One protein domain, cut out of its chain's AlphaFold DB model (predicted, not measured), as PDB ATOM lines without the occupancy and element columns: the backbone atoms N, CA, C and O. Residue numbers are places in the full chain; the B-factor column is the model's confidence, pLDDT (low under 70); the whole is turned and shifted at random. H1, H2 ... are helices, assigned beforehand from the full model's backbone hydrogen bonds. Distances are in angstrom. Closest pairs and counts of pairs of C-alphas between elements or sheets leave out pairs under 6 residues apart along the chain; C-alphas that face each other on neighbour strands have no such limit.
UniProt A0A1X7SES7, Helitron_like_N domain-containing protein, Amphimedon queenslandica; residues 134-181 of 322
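What this domain is: This is residues 134 to 181 of the 322 residues of the protein "Helitron_like_N domain-containing protein" of Amphimedon queenslandica (UniProt A0A1X7SES7). With little regular structure, this is mainly a folded-back loop: short H1 and the loops after it make one side, H2 and H3 the other, and residues 154 to 159 stick out at the turn between them. The printed part has 48 residues and three named helices, H1, H2 and H3 in that order, with no named strand; the class is all helix, with 17 residues in named elements. It is only just compact, close to loose, with a radius of gyration of the C-alphas of 11.3 A and spans of 32 by 21 by 16 A.

How they stand to each other: H1, residues 134 to 137, is apart from H2, residues 163 to 171, and from H3, residues 177 to 180. H2 and H3 touch only at the corner by their tight link; their closest C-alphas, of Leu 171 and Arg 179, are 4.8 A apart. In H2 every O i to N i+4 pair is within hydrogen-bond range; H1 and H3 are too short for such a pair, and in each the one O i to N i+3 pair is not within range.

Where its parts are: H1 begins at C-alpha 134 (-37.549, -51.473, -43.077). H2 is 12.3 A long, from C-alpha 163 (-31.165, -53.861, -53.426). H3 ends at C-alpha 180 (-25.014, -54.621, -35.050).

The domain as a whole: The farthest C-alphas, of Pro 157 and Arg 180, are 32.4 A apart. The printed part has no cut. The link from H1 to H2 is long, and its residues 154 to 159 have pLDDT under 70.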
ATOM      1  N   ASP A 134     -38.739 -51.720 -43.898       88.56
ATOM      2  CA  ASP A 134     -37.549 -51.473 -43.077       88.56
ATOM      3  C   ASP A 134     -37.734 -50.304 -42.099       88.56
ATOM      4  O   ASP A 134     -37.270 -50.376 -40.961       88.56
ATOM      5  N   LEU A 135     -38.459 -49.260 -42.500       91.38
ATOM      6  CA  LEU A 135     -38.771 -48.117 -41.641       91.38
ATOM      7  C   LEU A 135     -39.794 -48.482 -40.556       91.38
ATOM      8  O   LEU A 135     -39.682 -47.993 -39.434       91.38
ATOM      9  N   LEU A 136     -40.766 -49.337 -40.891       88.25
ATOM     10  CA  LEU A 136     -41.824 -49.802 -39.987       88.25
ATOM     11  C   LEU A 136     -41.321 -50.824 -38.959       88.25
ATOM     12  O   LEU A 136     -41.772 -50.841 -37.815       88.25
ATOM     13  N   CYS A 137     -40.385 -51.691 -39.342       88.62
ATOM     14  CA  CYS A 137     -39.837 -52.690 -38.427       88.62
ATOM     15  C   CYS A 137     -38.739 -52.121 -37.516       88.62
ATOM     16  O   CYS A 137     -38.494 -52.667 -36.440       88.62
ATOM     17  N   PHE A 138     -38.060 -51.043 -37.928       92.50
ATOM     18  CA  PHE A 138     -36.893 -50.515 -37.215       92.50
ATOM     19  C   PHE A 138     -36.981 -49.011 -36.924       92.50
ATOM     20  O   PHE A 138     -36.107 -48.253 -37.361       92.50
ATOM     21  N   PRO A 139     -37.947 -48.559 -36.101       91.06
ATOM     22  CA  PRO A 139     -38.076 -47.145 -35.734       91.06
ATOM     23  C   PRO A 139     -36.841 -46.604 -34.999       91.06
ATOM     24  O   PRO A 139     -36.541 -45.418 -35.070       91.06
ATOM     25  N   THR A 140     -36.067 -47.465 -34.331       90.88
ATOM     26  CA  THR A 140     -34.802 -47.080 -33.681       90.88
ATOM     27  C   THR A 140     -33.666 -46.822 -34.673       90.88
ATOM     28  O   THR A 140     -32.775 -46.020 -34.391       90.88
ATOM     29  N   LEU A 141     -33.683 -47.483 -35.836       92.81
ATOM     30  CA  LEU A 141     -32.717 -47.255 -36.916       92.81
ATOM     31  C   LEU A 141     -33.168 -46.121 -37.845       92.81
ATOM     32  O   LEU A 141     -32.326 -45.382 -38.356       92.81
ATOM     33  N   PHE A 142     -34.482 -45.958 -38.017       93.25
ATOM     34  CA  PHE A 142     -35.116 -44.953 -38.871       93.25
ATOM     35  C   PHE A 142     -36.082 -44.063 -38.070       93.25
ATOM     36  O   PHE A 142     -37.292 -44.093 -38.308       93.25
ATOM     37  N   PRO A 143     -35.578 -43.228 -37.142       91.12
ATOM     38  CA  PRO A 143     -36.428 -42.453 -36.239       91.12
ATOM     39  C   PRO A 143     -37.352 -41.476 -36.965       91.12
ATOM     40  O   PRO A 143     -38.446 -41.229 -36.488       91.12
ATOM     41  N   THR A 144     -36.960 -40.945 -38.124       91.31
ATOM     42  CA  THR A 144     -37.775 -40.000 -38.906       91.31
ATOM     43  C   THR A 144     -38.629 -40.664 -39.988       91.31
ATOM     44  O   THR A 144     -39.339 -39.972 -40.716       91.31
ATOM     45  N   GLY A 145     -38.538 -41.989 -40.152       90.69
ATOM     46  CA  GLY A 145     -39.184 -42.684 -41.268       90.69
ATOM     47  C   GLY A 145     -38.645 -42.235 -42.632       90.69
ATOM     48  O   GLY A 145     -39.397 -42.116 -43.595       90.69
ATOM     49  N   GLN A 146     -37.353 -41.934 -42.733       89.19
ATOM     50  CA  GLN A 146     -36.711 -41.518 -43.983       89.19
ATOM     51  C   GLN A 146     -35.486 -42.379 -44.286       89.19
ATOM     52  O   GLN A 146     -34.980 -43.099 -43.427       89.19
ATOM     53  N   TYR A 147     -34.984 -42.273 -45.517       88.44
ATOM     54  CA  TYR A 147     -33.768 -42.944 -45.988       88.44
ATOM     55  C   TYR A 147     -33.805 -44.480 -45.965       88.44
ATOM     56  O   TYR A 147     -32.751 -45.114 -45.863       88.44
ATOM     57  N   GLY A 148     -34.984 -45.087 -46.096       88.62
ATOM     58  CA  GLY A 148     -35.097 -46.527 -46.342       88.62
ATOM     59  C   GLY A 148     -34.629 -46.952 -47.732       88.62
ATOM     60  O   GLY A 148     -34.078 -46.154 -48.500       88.62
ATOM     61  N   GLU A 149     -34.883 -48.215 -48.070       85.75
ATOM     62  CA  GLU A 149     -34.465 -48.812 -49.347       85.75
ATOM     63  C   GLU A 149     -34.930 -47.990 -50.559       85.75
ATOM     64  O   GLU A 149     -34.112 -47.590 -51.396       85.75
ATOM     65  N   HIS A 150     -36.227 -47.680 -50.603       84.19
ATOM     66  CA  HIS A 150     -36.896 -47.010 -51.723       84.19
ATOM     67  C   HIS A 150     -36.917 -45.480 -51.616       84.19
ATOM     68  O   HIS A 150     -37.623 -44.816 -52.370       84.19
ATOM     69  N   HIS A 151     -36.162 -44.890 -50.684       84.88
ATOM     70  CA  HIS A 151     -36.149 -43.438 -50.531       84.88
ATOM     71  C   HIS A 151     -35.547 -42.755 -51.776       84.88
ATOM     72  O   HIS A 151     -34.444 -43.135 -52.191       84.88
ATOM     73  N   PRO A 152     -36.197 -41.715 -52.341       82.81
ATOM     74  CA  PRO A 152     -35.651 -40.956 -53.461       82.81
ATOM     75  C   PRO A 152     -34.284 -40.361 -53.110       82.81
ATOM     76  O   PRO A 152     -34.094 -39.805 -52.025       82.81
ATOM     77  N   ARG A 153     -33.310 -40.478 -54.014       81.94
ATOM     78  CA  ARG A 153     -31.956 -39.943 -53.811       81.94
ATOM     79  C   ARG A 153     -31.754 -38.751 -54.732       81.94
ATOM     80  O   ARG A 153     -31.863 -38.883 -55.946       81.94
ATOM     81  N   GLN A 154     -31.447 -37.599 -54.141       69.62
ATOM     82  CA  GLN A 154     -31.120 -36.372 -54.864       69.62
ATOM     83  C   GLN A 154     -29.712 -36.509 -55.459       69.62
ATOM     84  O   GLN A 154     -28.719 -36.124 -54.853       69.62
ATOM     85  N   SER A 155     -29.616 -37.143 -56.620       68.00
ATOM     86  CA  SER A 155     -28.392 -37.231 -57.421       68.00
ATOM     87  C   SER A 155     -28.772 -37.043 -58.884       68.00
ATOM     88  O   SER A 155     -29.877 -37.423 -59.270       68.00
ATOM     89  N   TYR A 156     -27.904 -36.410 -59.678       50.34
ATOM     90  CA  TYR A 156     -28.089 -36.302 -61.125       50.34
ATOM     91  C   TYR A 156     -26.988 -37.086 -61.856       50.34
ATOM     92  O   TYR A 156     -25.810 -36.808 -61.615       50.34
ATOM     93  N   PRO A 157     -27.347 -38.036 -62.743       61.78
ATOM     94  CA  PRO A 157     -28.700 -38.578 -62.942       61.78
ATOM     95  C   PRO A 157     -29.212 -39.290 -61.676       61.78
ATOM     96  O   PRO A 157     -28.412 -39.642 -60.810       61.78
ATOM     97  N   ALA A 158     -30.533 -39.484 -61.556       63.25
ATOM     98  CA  ALA A 158     -31.153 -40.129 -60.394       63.25
ATOM     99  C   ALA A 158     -30.594 -41.547 -60.205       63.25
ATOM    100  O   ALA A 158     -31.027 -42.488 -60.868       63.25
ATOM    101  N   GLN A 159     -29.613 -41.706 -59.314       67.94
ATOM    102  CA  GLN A 159     -29.037 -43.010 -59.013       67.94
ATOM    103  C   GLN A 159     -29.977 -43.761 -58.074       67.94
ATOM    104  O   GLN A 159     -30.041 -43.505 -56.868       67.94
ATOM    105  N   THR A 160     -30.713 -44.714 -58.637       73.62
ATOM    106  CA  THR A 160     -31.379 -45.752 -57.858       73.62
ATOM    107  C   THR A 160     -30.330 -46.787 -57.460       73.62
ATOM    108  O   THR A 160     -29.665 -47.381 -58.304       73.62
ATOM    109  N   LEU A 161     -30.140 -46.991 -56.154       83.50
ATOM    110  CA  LEU A 161     -29.312 -48.101 -55.687       83.50
ATOM    111  C   LEU A 161     -30.069 -49.402 -55.919       83.50
ATOM    112  O   LEU A 161     -31.241 -49.517 -55.553       83.50
ATOM    113  N   SER A 162     -29.390 -50.411 -56.453       88.44
ATOM    114  CA  SER A 162     -29.929 -51.764 -56.416       88.44
ATOM    115  C   SER A 162     -30.078 -52.236 -54.963       88.44
ATOM    116  O   SER A 162     -29.344 -51.810 -54.069       88.44
ATOM    117  N   PHE A 163     -30.982 -53.192 -54.727       88.94
ATOM    118  CA  PHE A 163     -31.165 -53.861 -53.426       88.94
ATOM    119  C   PHE A 163     -29.829 -54.258 -52.769       88.94
ATOM    120  O   PHE A 163     -29.579 -53.988 -51.596       88.94
ATOM    121  N   SER A 164     -28.928 -54.860 -53.550       90.25
ATOM    122  CA  SER A 164     -27.617 -55.302 -53.070       90.25
ATOM    123  C   SER A 164     -26.706 -54.135 -52.690       90.25
ATOM    124  O   SER A 164     -25.979 -54.231 -51.703       90.25
ATOM    125  N   GLU A 165     -26.713 -53.050 -53.464       90.88
ATOM    126  CA  GLU A 165     -25.916 -51.854 -53.171       90.88
ATOM    127  C   GLU A 165     -26.444 -51.120 -51.942       90.88
ATOM    128  O   GLU A 165     -25.650 -50.733 -51.086       90.88
ATOM    129  N   TYR A 166     -27.767 -51.003 -51.800       91.56
ATOM    130  CA  TYR A 166     -28.386 -50.421 -50.616       91.56
ATOM    131  C   TYR A 166     -27.976 -51.168 -49.343       91.56
ATOM    132  O   TYR A 166     -27.428 -50.558 -48.423       91.56
ATOM    133  N   ILE A 167     -28.140 -52.493 -49.311       91.94
ATOM    134  CA  ILE A 167     -27.789 -53.304 -48.136       91.94
ATOM    135  C   ILE A 167     -26.296 -53.217 -47.838       91.94
ATOM    136  O   ILE A 167     -25.910 -53.001 -46.690       91.94
ATOM    137  N   LYS A 168     -25.437 -53.326 -48.862       92.19
ATOM    138  CA  LYS A 168     -23.988 -53.154 -48.683       92.19
ATOM    139  C   LYS A 168     -23.666 -51.779 -48.100       92.19
ATOM    140  O   LYS A 168     -22.864 -51.705 -47.178       92.19
ATOM    141  N   SER A 169     -24.314 -50.713 -48.573       91.50
ATOM    142  CA  SER A 169     -24.103 -49.350 -48.067       91.50
ATOM    143  C   SER A 169     -24.491 -49.187 -46.592       91.50
ATOM    144  O   SER A 169     -23.880 -48.383 -45.887       91.50
ATOM    145  N   ARG A 170     -25.481 -49.952 -46.110       92.31
ATOM    146  CA  ARG A 170     -25.934 -49.964 -44.709       92.31
ATOM    147  C   ARG A 170     -25.032 -50.825 -43.830       92.31
ATOM    148  O   ARG A 170     -24.606 -50.370 -42.776       92.31
ATOM    149  N   LEU A 171     -24.696 -52.036 -44.275       93.44
ATOM    150  CA  LEU A 171     -23.881 -52.986 -43.509       93.44
ATOM    151  C   LEU A 171     -22.391 -52.618 -43.466       93.44
ATOM    152  O   LEU A 171     -21.719 -52.898 -42.477       93.44
ATOM    153  N   LEU A 172     -21.868 -52.000 -44.528       91.38
ATOM    154  CA  LEU A 172     -20.465 -51.579 -44.635       91.38
ATOM    155  C   LEU A 172     -20.257 -50.107 -44.264       91.38
ATOM    156  O   LEU A 172     -19.168 -49.570 -44.475       91.38
ATOM    157  N   ASN A 173     -21.288 -49.450 -43.732       91.25
ATOM    158  CA  ASN A 173     -21.185 -48.069 -43.293       91.25
ATOM    159  C   ASN A 173     -20.166 -47.925 -42.150       91.25
ATOM    160  O   ASN A 173     -19.910 -48.868 -41.400       91.25
ATOM    161  N   LYS A 174     -19.612 -46.717 -41.991       88.38
ATOM    162  CA  LYS A 174     -18.835 -46.357 -40.797       88.38
ATOM    163  C   LYS A 174     -19.695 -46.469 -39.536       88.38
ATOM    164  O   LYS A 174     -19.197 -46.844 -38.480       88.38
ATOM    165  N   ASP A 175     -20.976 -46.140 -39.655       90.94
ATOM    166  CA  ASP A 175     -21.936 -46.284 -38.575       90.94
ATOM    167  C   ASP A 175     -22.313 -47.756 -38.345       90.94
ATOM    168  O   ASP A 175     -22.850 -48.436 -39.220       90.94
ATOM    169  N   SER A 176     -22.049 -48.236 -37.131       91.81
ATOM    170  CA  SER A 176     -22.260 -49.630 -36.746       91.81
ATOM    171  C   SER A 176     -23.719 -50.002 -36.444       91.81
ATOM    172  O   SER A 176     -24.014 -51.193 -36.332       91.81
ATOM    173  N   ARG A 177     -24.637 -49.028 -36.319       92.62
ATOM    174  CA  ARG A 177     -26.021 -49.259 -35.857       92.62
ATOM    175  C   ARG A 177     -26.761 -50.329 -36.663       92.62
ATOM    176  O   ARG A 177     -27.390 -51.204 -36.076       92.62
ATOM    177  N   PHE A 178     -26.646 -50.290 -37.990       93.44
ATOM    178  CA  PHE A 178     -27.342 -51.226 -38.880       93.44
ATOM    179  C   PHE A 178     -26.766 -52.640 -38.809       93.44
ATOM    180  O   PHE A 178     -27.511 -53.601 -38.657       93.44
ATOM    181  N   ARG A 179     -25.438 -52.778 -38.879       93.62
ATOM    182  CA  ARG A 179     -24.777 -54.093 -38.884       93.62
ATOM    183  C   ARG A 179     -24.799 -54.810 -37.526       93.62
ATOM    184  O   ARG A 179     -24.735 -56.033 -37.501       93.62
ATOM    185  N   ARG A 180     -24.894 -54.065 -36.414       91.56
ATOM    186  CA  ARG A 180     -25.014 -54.621 -35.050       91.56
ATOM    187  C   ARG A 180     -26.453 -55.005 -34.696       91.56
ATOM    188  O   ARG A 180     -26.683 -55.771 -33.759       91.56
ATOM    189  N   ASN A 181     -27.436 -54.492 -35.435       92.75
ATOM    190  CA  ASN A 181     -28.826 -54.880 -35.256       92.75
ATOM    191  C   ASN A 181     -29.080 -56.233 -35.944       92.75
ATOM    192  O   ASN A 181     -29.214 -56.324 -37.163       92.75
TER     193      ASN A 181